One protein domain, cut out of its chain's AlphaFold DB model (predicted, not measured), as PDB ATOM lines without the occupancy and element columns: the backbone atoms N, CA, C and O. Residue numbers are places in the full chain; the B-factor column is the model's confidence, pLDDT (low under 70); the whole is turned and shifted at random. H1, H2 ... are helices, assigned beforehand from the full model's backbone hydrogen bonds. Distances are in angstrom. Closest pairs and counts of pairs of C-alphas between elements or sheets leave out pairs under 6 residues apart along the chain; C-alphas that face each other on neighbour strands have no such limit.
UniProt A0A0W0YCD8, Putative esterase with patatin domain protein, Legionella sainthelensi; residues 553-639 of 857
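This is residues 553 to 639 of the 857 residues of the protein "Putative esterase with patatin domain protein" of Legionella sainthelensi (UniProt A0A0W0YCD8). Helices H1 and H4 spread from their first halves as a V, and H5 closes its open side, running from the last part of H4 back across the middle of H1, which makes a triangle of three crossed helices. H3 folds back along H4 as a helical hairpin on the side away from H5, and the short H2 lies between the end of H1 and the start of H3, out at the rim. The printed part has 87 residues with five named helices, H1 to H5 in chain order, and no named strand; its class is all helix. It is compact, with a radius of gyration of the C-alphas of 12.6 A, and rounded, with spans of 34 by 29 by 24 A.

H1, residues 553 to 570, begins at C-alpha 553 at (180.584, 225.413, 238.702) and is 26.3 A from first to last C-alpha. H2 has four residues, 576 to 579, and is 5.2 A long. H3, residues 583 to 594, measures 16.6 A. H4, residues 600 to 617, begins at C-alpha 600 at (179.425, 229.784, 245.754) and measures 26.2 A. H5, residues 622 to 634, measures 18.4 A and ends at C-alpha 634 at (182.663, 234.009, 228.731).

H4 is the hub, touching three helices. Residues 553 to 560 of H1 touch residues 600 to 608 of H4; the closest C-alphas, of Glu 553 and Ala 601, are 4.9 A apart, and the two helices run the same way at a steep tilt of 51 degrees. H3 and H4 form a hairpin, opposite ways at a shallow tilt of 26 degrees, with the C-alphas of Ile 588 and Val 607 closest at 6.1 A. Residues 611 to 616 of H4 touch residues 623 to 627 of H5, with the C-alphas of Val 615 and Ala 624 closest at 4.7 A; these helices run opposite ways at a steep tilt of 48 degrees. H1 touches H5, opposite ways at a steep tilt of 47 degrees, with the C-alphas of Asn 562 and Ala 630 closest at 5.2 A. H2 is close to H3 but not clearly touching, with the C-alphas of Glu 579 and Met 585 closest at 6.4 A. H1 and H3 are only just apart, at 8.4 A; H3 and H5 are apart. In H1, H3 and H5 each O i to N i+4 pair is within hydrogen-bond range, in H4 13 of 14, and H2 is too short for such a pair.

The two C-alphas farthest apart are those of Asp 597 and Thr 620, at 34.7 A. The printed part has no cut, and its four links are tight. The mean pLDDT of the printed part is 86.7; residues 571 to 581 are under 70, and H2 has a mean of 44.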
ATOM      1  N   GLU A 553     180.568 224.619 237.470       92.19
ATOM      2  CA  GLU A 553     180.584 225.413 238.702       92.19
ATOM      3  C   GLU A 553     181.189 226.798 238.465       92.19
ATOM      4  O   GLU A 553     180.564 227.821 238.762       92.19
ATOM      5  N   GLN A 554     182.382 226.833 237.868       93.94
ATOM      6  CA  GLN A 554     183.078 228.074 237.545       93.94
ATOM      7  C   GLN A 554     182.298 228.888 236.512       93.94
ATOM      8  O   GLN A 554     182.216 230.110 236.631       93.94
ATOM      9  N   PHE A 555     181.653 228.223 235.549       95.81
ATOM     10  CA  PHE A 555     180.803 228.881 234.563       95.81
ATOM     11  C   PHE A 555     179.695 229.728 235.206       95.81
ATOM     12  O   PHE A 555     179.564 230.907 234.869       95.81
ATOM     13  N   TYR A 556     178.910 229.173 236.139       97.31
ATOM     14  CA  TYR A 556     177.844 229.941 236.794       97.31
ATOM     15  C   TYR A 556     178.400 231.063 237.671       97.31
ATOM     16  O   TYR A 556     177.818 232.151 237.708       97.31
ATOM     17  N   ILE A 557     179.528 230.827 238.351       97.50
ATOM     18  CA  ILE A 557     180.219 231.856 239.137       97.50
ATOM     19  C   ILE A 557     180.585 233.042 238.242       97.50
ATOM     20  O   ILE A 557     180.131 234.158 238.501       97.50
ATOM     21  N   ASP A 558     181.321 232.796 237.160       97.44
ATOM     22  CA  ASP A 558     181.801 233.848 236.266       97.44
ATOM     23  C   ASP A 558     180.647 234.546 235.533       97.44
ATOM     24  O   ASP A 558     180.672 235.765 235.342       97.44
ATOM     25  N   LEU A 559     179.605 233.804 235.139       98.06
ATOM     26  CA  LEU A 559     178.413 234.359 234.493       98.06
ATOM     27  C   LEU A 559     177.709 235.371 235.394       98.06
ATOM     28  O   LEU A 559     177.425 236.490 234.960       98.06
ATOM     29  N   VAL A 560     177.437 234.990 236.643       97.88
ATOM     30  CA  VAL A 560     176.734 235.846 237.603       97.88
ATOM     31  C   VAL A 560     177.587 237.041 238.009       97.88
ATOM     32  O   VAL A 560     177.067 238.153 238.110       97.88
ATOM     33  N   GLU A 561     178.892 236.860 238.211       96.44
ATOM     34  CA  GLU A 561     179.786 237.969 238.548       96.44
ATOM     35  C   GLU A 561     179.873 238.995 237.418       96.44
ATOM     36  O   GLU A 561     179.647 240.187 237.653       96.44
ATOM     37  N   ASN A 562     180.098 238.538 236.183       96.88
ATOM     38  CA  ASN A 562     180.112 239.410 235.011       96.88
ATOM     39  C   ASN A 562     178.759 240.101 234.813       96.88
ATOM     40  O   ASN A 562     178.718 241.315 234.597       96.88
ATOM     41  N   PHE A 563     177.647 239.372 234.964       96.50
ATOM     42  CA  PHE A 563     176.305 239.953 234.915       96.50
ATOM     43  C   PHE A 563     176.153 241.092 235.926       96.50
ATOM     44  O   PHE A 563     175.781 242.198 235.541       96.50
ATOM     45  N   LYS A 564     176.477 240.858 237.206       93.38
ATOM     46  CA  LYS A 564     176.344 241.877 238.259       93.38
ATOM     47  C   LYS A 564     177.208 243.101 237.970       93.38
ATOM     48  O   LYS A 564     176.757 244.220 238.201       93.38
ATOM     49  N   ILE A 565     178.432 242.915 237.467       91.62
ATOM     50  CA  ILE A 565     179.321 244.022 237.081       91.62
ATOM     51  C   ILE A 565     178.672 244.861 235.977       91.62
ATOM     52  O   ILE A 565     178.569 246.083 236.114       91.62
ATOM     53  N   PHE A 566     178.210 244.226 234.901       92.94
ATOM     54  CA  PHE A 566     177.626 244.928 233.760       92.94
ATOM     55  C   PHE A 566     176.294 245.581 234.106       92.94
ATOM     56  O   PHE A 566     176.112 246.769 233.841       92.94
ATOM     57  N   TYR A 567     175.402 244.858 234.779       90.56
ATOM     58  CA  TYR A 567     174.096 245.359 235.192       90.56
ATOM     59  C   TYR A 567     174.223 246.585 236.110       90.56
ATOM     60  O   TYR A 567     173.596 247.619 235.866       90.56
ATOM     61  N   ARG A 568     175.145 246.554 237.085       85.12
ATOM     62  CA  ARG A 568     175.447 247.717 237.940       85.12
ATOM     63  C   ARG A 568     176.007 248.914 237.181       85.12
ATOM     64  O   ARG A 568     175.825 250.036 237.639       85.12
ATOM     65  N   LYS A 569     176.720 248.711 236.067       83.31
ATOM     66  CA  LYS A 569     177.256 249.809 235.240       83.31
ATOM     67  C   LYS A 569     176.183 250.464 234.367       83.31
ATOM     68  O   LYS A 569     176.301 251.664 234.082       83.31
ATOM     69  N   ILE A 570     175.151 249.710 233.978       82.75
ATOM     70  CA  ILE A 570     173.967 250.238 233.284       82.75
ATOM     71  C   ILE A 570     173.225 251.197 234.222       82.75
ATOM     72  O   ILE A 570     173.065 252.377 233.896       82.75
ATOM     73  N   GLY A 571     172.887 250.732 235.428       68.81
ATOM     74  CA  GLY A 571     172.410 251.585 236.516       68.81
ATOM     75  C   GLY A 571     173.496 252.560 236.994       68.81
ATOM     76  O   GLY A 571     174.684 252.396 236.741       68.81
ATOM     77  N   ASN A 572     173.128 253.640 237.677       52.31
ATOM     78  CA  ASN A 572     174.098 254.517 238.358       52.31
ATOM     79  C   ASN A 572     174.209 254.191 239.861       52.31
ATOM     80  O   ASN A 572     174.620 255.038 240.654       52.31
ATOM     81  N   SER A 573     173.857 252.967 240.264       48.94
ATOM     82  CA  SER A 573     173.954 252.473 241.641       48.94
ATOM     83  C   SER A 573     175.411 252.149 241.991       48.94
ATOM     84  O   SER A 573     175.821 250.992 242.032       48.94
ATOM     85  N   ARG A 574     176.229 253.188 242.191       41.12
ATOM     86  CA  ARG A 574     177.576 253.059 242.778       41.12
ATOM     87  C   ARG A 574     177.555 253.062 244.311       41.12
ATOM     88  O   ARG A 574     178.578 252.768 244.915       41.12
ATOM     89  N   GLU A 575     176.432 253.415 244.938       42.91
ATOM     90  CA  GLU A 575     176.282 253.444 246.397       42.91
ATOM     91  C   GLU A 575     175.467 252.224 246.866       42.91
ATOM     92  O   GLU A 575     174.385 251.968 246.346       42.91
ATOM     93  N   VAL A 576     175.962 251.497 247.874       40.56
ATOM     94  CA  VAL A 576     175.314 250.314 248.494       40.56
ATOM     95  C   VAL A 576     173.885 250.619 248.986       40.56
ATOM     96  O   VAL A 576     173.022 249.750 248.994       40.56
ATOM     97  N   ALA A 577     173.600 251.880 249.331       40.25
ATOM     98  CA  ALA A 577     172.258 252.339 249.693       40.25
ATOM     99  C   ALA A 577     171.260 252.322 248.511       40.25
ATOM    100  O   ALA A 577     170.073 252.108 248.730       40.25
ATOM    101  N   ASP A 578     171.724 252.483 247.263       48.88
ATOM    102  CA  ASP A 578     170.884 252.392 246.057       48.88
ATOM    103  C   ASP A 578     170.628 250.928 245.631       48.88
ATOM    104  O   ASP A 578     169.654 250.651 244.927       48.88
ATOM    105  N   GLU A 579     171.481 249.973 246.041       46.81
ATOM    106  CA  GLU A 579     171.289 248.534 245.764       46.81
ATOM    107  C   GLU A 579     170.036 247.990 246.463       46.81
ATOM    108  O   GLU A 579     169.369 247.096 245.944       46.81
ATOM    109  N   GLN A 580     169.652 248.600 247.589       49.84
ATOM    110  CA  GLN A 580     168.388 248.337 248.266       49.84
ATOM    111  C   GLN A 580     167.168 248.916 247.545       49.84
ATOM    112  O   GLN A 580     166.077 248.784 248.083       49.84
ATOM    113  N   ASP A 581     167.284 249.518 246.355       56.56
ATOM    114  CA  ASP A 581     166.153 250.047 245.577       56.56
ATOM    115  C   ASP A 581     166.001 249.429 244.177       56.56
ATOM    116  O   ASP A 581     164.937 249.569 243.572       56.56
ATOM    117  N   ASP A 582     166.993 248.688 243.672       74.88
ATOM    118  CA  ASP A 582     166.838 247.865 242.465       74.88
ATOM    119  C   ASP A 582     166.089 246.552 242.797       74.88
ATOM    120  O   ASP A 582     166.540 245.787 243.656       74.88
ATOM    121  N   PRO A 583     164.931 246.267 242.165       77.75
ATOM    122  CA  PRO A 583     164.132 245.089 242.498       77.75
ATOM    123  C   PRO A 583     164.832 243.748 242.247       77.75
ATOM    124  O   PRO A 583     164.616 242.813 243.019       77.75
ATOM    125  N   LEU A 584     165.639 243.632 241.187       86.69
ATOM    126  CA  LEU A 584     166.338 242.390 240.861       86.69
ATOM    127  C   LEU A 584     167.523 242.190 241.805       86.69
ATOM    128  O   LEU A 584     167.636 241.128 242.411       86.69
ATOM    129  N   MET A 585     168.355 243.215 242.004       86.94
ATOM    130  CA  MET A 585     169.496 243.129 242.922       86.94
ATOM    131  C   MET A 585     169.054 242.854 244.357       86.94
ATOM    132  O   MET A 585     169.701 242.061 245.036       86.94
ATOM    133  N   LYS A 586     167.920 243.408 244.808       84.19
ATOM    134  CA  LYS A 586     167.330 243.050 246.108       84.19
ATOM    135  C   LYS A 586     166.995 241.568 246.213       84.19
ATOM    136  O   LYS A 586     167.338 240.943 247.213       84.19
ATOM    137  N   LYS A 587     166.333 241.005 245.198       90.00
ATOM    138  CA  LYS A 587     166.010 239.571 245.170       90.00
ATOM    139  C   LYS A 587     167.276 238.716 245.161       90.00
ATOM    140  O   LYS A 587     167.321 237.725 245.877       90.00
ATOM    141  N   ILE A 588     168.300 239.133 244.416       91.81
ATOM    142  CA  ILE A 588     169.607 238.468 244.383       91.81
ATOM    143  C   ILE A 588     170.246 238.475 245.773       91.81
ATOM    144  O   ILE A 588     170.540 237.409 246.291       91.81
ATOM    145  N   VAL A 589     170.407 239.638 246.412       90.06
ATOM    146  CA  VAL A 589     171.024 239.735 247.750       90.06
ATOM    147  C   VAL A 589     170.246 238.911 248.776       90.06
ATOM    148  O   VAL A 589     170.845 238.209 249.584       90.06
ATOM    149  N   MET A 590     168.911 238.951 248.728       90.56
ATOM    150  CA  MET A 590     168.067 238.146 249.610       90.56
ATOM    151  C   MET A 590     168.298 236.643 249.406       90.56
ATOM    152  O   MET A 590     168.444 235.922 250.390       90.56
ATOM    153  N   LEU A 591     168.369 236.186 248.154       93.44
ATOM    154  CA  LEU A 591     168.644 234.791 247.810       93.44
ATOM    155  C   LEU A 591     170.048 234.363 248.263       93.44
ATOM    156  O   LEU A 591     170.212 233.293 248.839       93.44
ATOM    157  N   GLU A 592     171.053 235.220 248.082       93.31
ATOM    158  CA  GLU A 592     172.421 234.968 248.550       93.31
ATOM    159  C   GLU A 592     172.496 234.858 250.078       93.31
ATOM    160  O   GLU A 592     173.160 233.963 250.594       93.31
ATOM    161  N   CYS A 593     171.776 235.711 250.814       92.44
ATOM    162  CA  CYS A 593     171.668 235.598 252.269       92.44
ATOM    163  C   CYS A 593     170.939 234.317 252.704       92.44
ATOM    164  O   CYS A 593     171.328 233.706 253.697       92.44
ATOM    165  N   GLN A 594     169.895 233.905 251.977       94.88
ATOM    166  CA  GLN A 594     169.156 232.666 252.252       94.88
ATOM    167  C   GLN A 594     170.012 231.411 252.043       94.88
ATOM    168  O   GLN A 594     169.798 230.421 252.733       94.88
ATOM    169  N   LEU A 595     170.978 231.465 251.124       94.44
ATOM    170  CA  LEU A 595     171.844 230.346 250.743       94.44
ATOM    171  C   LEU A 595     173.286 230.499 251.256       94.44
ATOM    172  O   LEU A 595     174.207 229.897 250.705       94.44
ATOM    173  N   GLN A 596     173.506 231.300 252.301       91.69
ATOM    174  CA  GLN A 596     174.844 231.593 252.836       91.69
ATOM    175  C   GLN A 596     175.621 230.356 253.334       91.69
ATOM    176  O   GLN A 596     176.836 230.420 253.499       91.69
ATOM    177  N   ASP A 597     174.930 229.242 253.597       94.88
ATOM    178  CA  ASP A 597     175.504 227.951 253.995       94.88
ATOM    179  C   ASP A 597     175.920 227.073 252.799       94.88
ATOM    180  O   ASP A 597     176.528 226.018 252.992       94.88
ATOM    181  N   LYS A 598     175.581 227.469 251.565       96.00
ATOM    182  CA  LYS A 598     175.880 226.721 250.337       96.00
ATOM    183  C   LYS A 598     177.191 227.169 249.694       96.00
ATOM    184  O   LYS A 598     177.734 228.234 249.982       96.00
ATOM    185  N   SER A 599     177.707 226.342 248.782       94.44
ATOM    186  CA  SER A 599     178.877 226.706 247.983       94.44
ATOM    187  C   SER A 599     178.552 227.863 247.034       94.44
ATOM    188  O   SER A 599     177.421 228.013 246.566       94.44
ATOM    189  N   LYS A 600     179.570 228.658 246.687       95.12
ATOM    190  CA  LYS A 600     179.425 229.784 245.754       95.12
ATOM    191  C   LYS A 600     178.831 229.355 244.406       95.12
ATOM    192  O   LYS A 600     178.035 230.090 243.840       95.12
ATOM    193  N   ALA A 601     179.179 228.162 243.922       92.50
ATOM    194  CA  ALA A 601     178.649 227.610 242.678       92.50
ATOM    195  C   ALA A 601     177.133 227.364 242.742       92.50
ATOM    196  O   ALA A 601     176.407 227.776 241.839       92.50
ATOM    197  N   VAL A 602     176.648 226.757 243.834       93.88
ATOM    198  CA  VAL A 602     175.210 226.529 244.062       93.88
ATOM    199  C   VAL A 602     174.471 227.862 244.137       93.88
ATOM    200  O   VAL A 602     173.487 228.053 243.428       93.88
ATOM    201  N   VAL A 603     174.987 228.815 244.919       96.94
ATOM    202  CA  VAL A 603     174.399 230.159 245.030       96.94
ATOM    203  C   VAL A 603     174.334 230.847 243.664       96.94
ATOM    204  O   VAL A 603     173.286 231.365 243.282       96.94
ATOM    205  N   SER A 604     175.424 230.822 242.893       97.31
ATOM    206  CA  SER A 604     175.467 231.423 241.558       97.31
ATOM    207  C   SER A 604     174.494 230.766 240.580       97.31
ATOM    208  O   SER A 604     173.891 231.466 239.770       97.31
ATOM    209  N   ARG A 605     174.281 229.451 240.652       95.94
ATOM    210  CA  ARG A 605     173.296 228.765 239.805       95.94
ATOM    211  C   ARG A 605     171.863 229.207 240.116       95.94
ATOM    212  O   ARG A 605     171.114 229.523 239.194       95.94
ATOM    213  N   GLU A 606     171.504 229.316 241.393       96.50
ATOM    214  CA  GLU A 606     170.184 229.815 241.814       96.50
ATOM    215  C   GLU A 606     169.979 231.286 241.417       96.50
ATOM    216  O   GLU A 606     168.938 231.670 240.877       96.50
ATOM    217  N   VAL A 607     171.009 232.121 241.597       97.06
ATOM    218  CA  VAL A 607     170.997 233.520 241.143       97.06
ATOM    219  C   VAL A 607     170.852 233.610 239.621       97.06
ATOM    220  O   VAL A 607     170.112 234.463 239.132       97.06
ATOM    221  N   TYR A 608     171.511 232.731 238.863       97.12
ATOM    222  CA  TYR A 608     171.351 232.650 237.413       97.12
ATOM    223  C   TYR A 608     169.897 232.377 237.012       97.12
ATOM    224  O   TYR A 608     169.380 233.096 236.155       97.12
ATOM    225  N   TYR A 609     169.219 231.406 237.633       93.88
ATOM    226  CA  TYR A 609     167.817 231.113 237.318       93.88
ATOM    227  C   TYR A 609     166.906 232.312 237.595       93.88
ATOM    228  O   TYR A 609     166.088 232.668 236.744       93.88
ATOM    229  N   LEU A 610     167.116 233.007 238.718       94.00
ATOM    230  CA  LEU A 610     166.412 234.253 239.021       94.00
ATOM    231  C   LEU A 610     166.657 235.327 237.945       94.00
ATOM    232  O   LEU A 610     165.718 235.999 237.516       94.00
ATOM    233  N   ILE A 611     167.902 235.512 237.495       94.25
ATOM    234  CA  ILE A 611     168.226 236.470 236.426       94.25
ATOM    235  C   ILE A 611     167.529 236.059 235.125       94.25
ATOM    236  O   ILE A 611     166.859 236.888 234.509       94.25
ATOM    237  N   LYS A 612     167.651 234.789 234.724       90.62
ATOM    238  CA  LYS A 612     167.072 234.238 233.493       90.62
ATOM    239  C   LYS A 612     165.561 234.461 233.438       90.62
ATOM    240  O   LYS A 612     165.066 234.989 232.447       90.62
ATOM    241  N   GLU A 613     164.851 234.184 234.531       86.75
ATOM    242  CA  GLU A 613     163.405 234.412 234.647       86.75
ATOM    243  C   GLU A 613     163.021 235.889 234.423       86.75
ATOM    244  O   GLU A 613     161.975 236.198 233.853       86.75
ATOM    245  N   ASN A 614     163.859 236.839 234.857       86.25
ATOM    246  CA  ASN A 614     163.618 238.267 234.621       86.25
ATOM    247  C   ASN A 614     163.959 238.683 233.181       86.25
ATOM    248  O   ASN A 614     163.237 239.495 232.600       86.25
ATOM    249  N   VAL A 615     165.016 238.113 232.594       88.44
ATOM    250  CA  VAL A 615     165.432 238.365 231.205       88.44
ATOM    251  C   VAL A 615     164.378 237.907 230.208       88.44
ATOM    252  O   VAL A 615     164.043 238.654 229.286       88.44
ATOM    253  N   GLU A 616     163.822 236.714 230.413       83.00
ATOM    254  CA  GLU A 616     162.817 236.146 229.517       83.00
ATOM    255  C   GLU A 616     161.607 237.073 229.389       83.00
ATOM    256  O   GLU A 616     161.165 237.331 228.276       83.00
ATOM    257  N   LYS A 617     161.160 237.713 230.479       81.44
ATOM    258  CA  LYS A 617     159.996 238.623 230.487       81.44
ATOM    259  C   LYS A 617     160.107 239.805 229.514       81.44
ATOM    260  O   LYS A 617     159.084 240.288 229.031       81.44
ATOM    261  N   LYS A 618     161.314 240.312 229.239       82.00
ATOM    262  CA  LYS A 618     161.547 241.405 228.277       82.00
ATOM    263  C   LYS A 618     162.958 241.301 227.700       82.00
ATOM    264  O   LYS A 618     163.914 241.811 228.282       82.00
ATOM    265  N   LEU A 619     163.068 240.753 226.491       84.31
ATOM    266  CA  LEU A 619     164.347 240.563 225.792       84.31
ATOM    267  C   LEU A 619     165.082 241.867 225.439       84.31
ATOM    268  O   LEU A 619     166.254 241.821 225.105       84.31
ATOM    269  N   THR A 620     164.435 243.031 225.513       84.38
ATOM    270  CA  THR A 620     165.064 244.349 225.288       84.38
ATOM    271  C   THR A 620     165.458 245.068 226.584       84.38
ATOM    272  O   THR A 620     165.820 246.241 226.556       84.38
ATOM    273  N   SER A 621     165.358 244.393 227.730       85.69
ATOM    274  CA  SER A 621     165.659 244.952 229.051       85.69
ATOM    275  C   SER A 621     167.162 245.125 229.319       85.69
ATOM    276  O   SER A 621     168.012 244.571 228.615       85.69
ATOM    277  N   ALA A 622     167.496 245.893 230.362       88.50
ATOM    278  CA  ALA A 622     168.874 246.068 230.823       88.50
ATOM    279  C   ALA A 622     169.458 244.748 231.353       88.50
ATOM    280  O   ALA A 622     170.633 244.453 231.142       88.50
ATOM    281  N   GLU A 623     168.618 243.938 231.990       91.44
ATOM    282  CA  GLU A 623     168.892 242.585 232.450       91.44
ATOM    283  C   GLU A 623     169.277 241.697 231.261       91.44
ATOM    284  O   GLU A 623     170.335 241.065 231.269       91.44
ATOM    285  N   ALA A 624     168.457 241.698 230.203       92.62
ATOM    286  CA  ALA A 624     168.701 240.896 229.007       92.62
ATOM    287  C   ALA A 624     170.011 241.297 228.327       92.62
ATOM    288  O   ALA A 624     170.808 240.439 227.946       92.62
ATOM    289  N   PHE A 625     170.264 242.604 228.232       94.25
ATOM    290  CA  PHE A 625     171.508 243.138 227.700       94.25
ATOM    291  C   PHE A 625     172.724 242.722 228.542       94.25
ATOM    292  O   PHE A 625     173.681 242.178 227.993       94.25
ATOM    293  N   ALA A 626     172.688 242.928 229.863       95.44
ATOM    294  CA  ALA A 626     173.791 242.588 230.761       95.44
ATOM    295  C   ALA A 626     174.115 241.089 230.732       95.44
ATOM    296  O   ALA A 626     175.287 240.720 230.643       95.44
ATOM    297  N   LEU A 627     173.091 240.228 230.745       97.25
ATOM    298  CA  LEU A 627     173.273 238.777 230.676       97.25
ATOM    299  C   LEU A 627     173.859 238.358 229.326       97.25
ATOM    300  O   LEU A 627     174.801 237.571 229.282       97.25
ATOM    301  N   SER A 628     173.373 238.948 228.231       96.75
ATOM    302  CA  SER A 628     173.927 238.723 226.896       96.75
ATOM    303  C   SER A 628     175.414 239.068 226.821       96.75
ATOM    304  O   SER A 628     176.190 238.308 226.246       96.75
ATOM    305  N   ARG A 629     175.833 240.193 227.410       97.00
ATOM    306  CA  ARG A 629     177.247 240.589 227.426       97.00
ATOM    307  C   ARG A 629     178.102 239.712 228.328       97.00
ATOM    308  O   ARG A 629     179.243 239.430 227.975       97.00
ATOM    309  N   ALA A 630     177.557 239.251 229.454       98.12
ATOM    310  CA  ALA A 630     178.233 238.286 230.314       98.12
ATOM    311  C   ALA A 630     178.553 236.995 229.547       98.12
ATOM    312  O   ALA A 630     179.698 236.550 229.554       98.12
ATOM    313  N   VAL A 631     177.588 236.465 228.789       97.88
ATOM    314  CA  VAL A 631     177.800 235.291 227.927       97.88
ATOM    315  C   VAL A 631     178.832 235.563 226.830       97.88
ATOM    316  O   VAL A 631     179.685 234.717 226.572       97.88
ATOM    317  N   GLU A 632     178.811 236.733 226.188       96.31
ATOM    318  CA  GLU A 632     179.802 237.066 225.157       96.31
ATOM    319  C   GLU A 632     181.234 237.130 225.698       96.31
ATOM    320  O   GLU A 632     182.153 236.677 225.013       96.31
ATOM    321  N   VAL A 633     181.431 237.648 226.913       97.06
ATOM    322  CA  VAL A 633     182.749 237.675 227.566       97.06
ATOM    323  C   VAL A 633     183.224 236.262 227.896       97.06
ATOM    324  O   VAL A 633     184.359 235.917 227.570       97.06
ATOM    325  N   LEU A 634     182.349 235.417 228.451       95.69
ATOM    326  CA  LEU A 634     182.663 234.009 228.731       95.69
ATOM    327  C   LEU A 634     183.047 233.243 227.466       95.69
ATOM    328  O   LEU A 634     184.045 232.526 227.433       95.69
ATOM    329  N   ASN A 635     182.291 233.459 226.391       94.44
ATOM    330  CA  ASN A 635     182.528 232.824 225.100       94.44
ATOM    331  C   ASN A 635     183.672 233.468 224.304       94.44
ATOM    332  O   ASN A 635     183.911 233.060 223.167       94.44
ATOM    333  N   LYS A 636     184.386 234.448 224.881       94.06
ATOM    334  CA  LYS A 636     185.501 235.186 224.259       94.06
ATOM    335  C   LYS A 636     185.111 235.911 222.962       94.06
ATOM    336  O   LYS A 636     185.966 236.225 222.139       94.06
ATOM    337  N   ASN A 637     183.825 236.219 222.799       93.06
ATOM    338  CA  ASN A 637     183.287 236.997 221.684       93.06
ATOM    339  C   ASN A 637     183.433 238.510 221.907       93.06
ATOM    340  O   ASN A 637     183.268 239.296 220.975       93.06
ATOM    341  N   SER A 638     183.691 238.946 223.141       94.38
ATOM    342  CA  SER A 638     183.938 240.347 223.491       94.38
ATOM    343  C   SER A 638     184.832 240.447 224.721       94.38
ATOM    344  O   SER A 638     184.858 239.549 225.560       94.38
ATOM    345  N   THR A 639     185.564 241.551 224.850       95.88
ATOM    346  CA  THR A 639     186.314 241.868 226.070       95.88
ATOM    347  C   THR A 639     185.460 242.682 227.039       95.88
ATOM    348  O   THR A 639     184.526 243.379 226.636       95.88
TER     349      THR A 639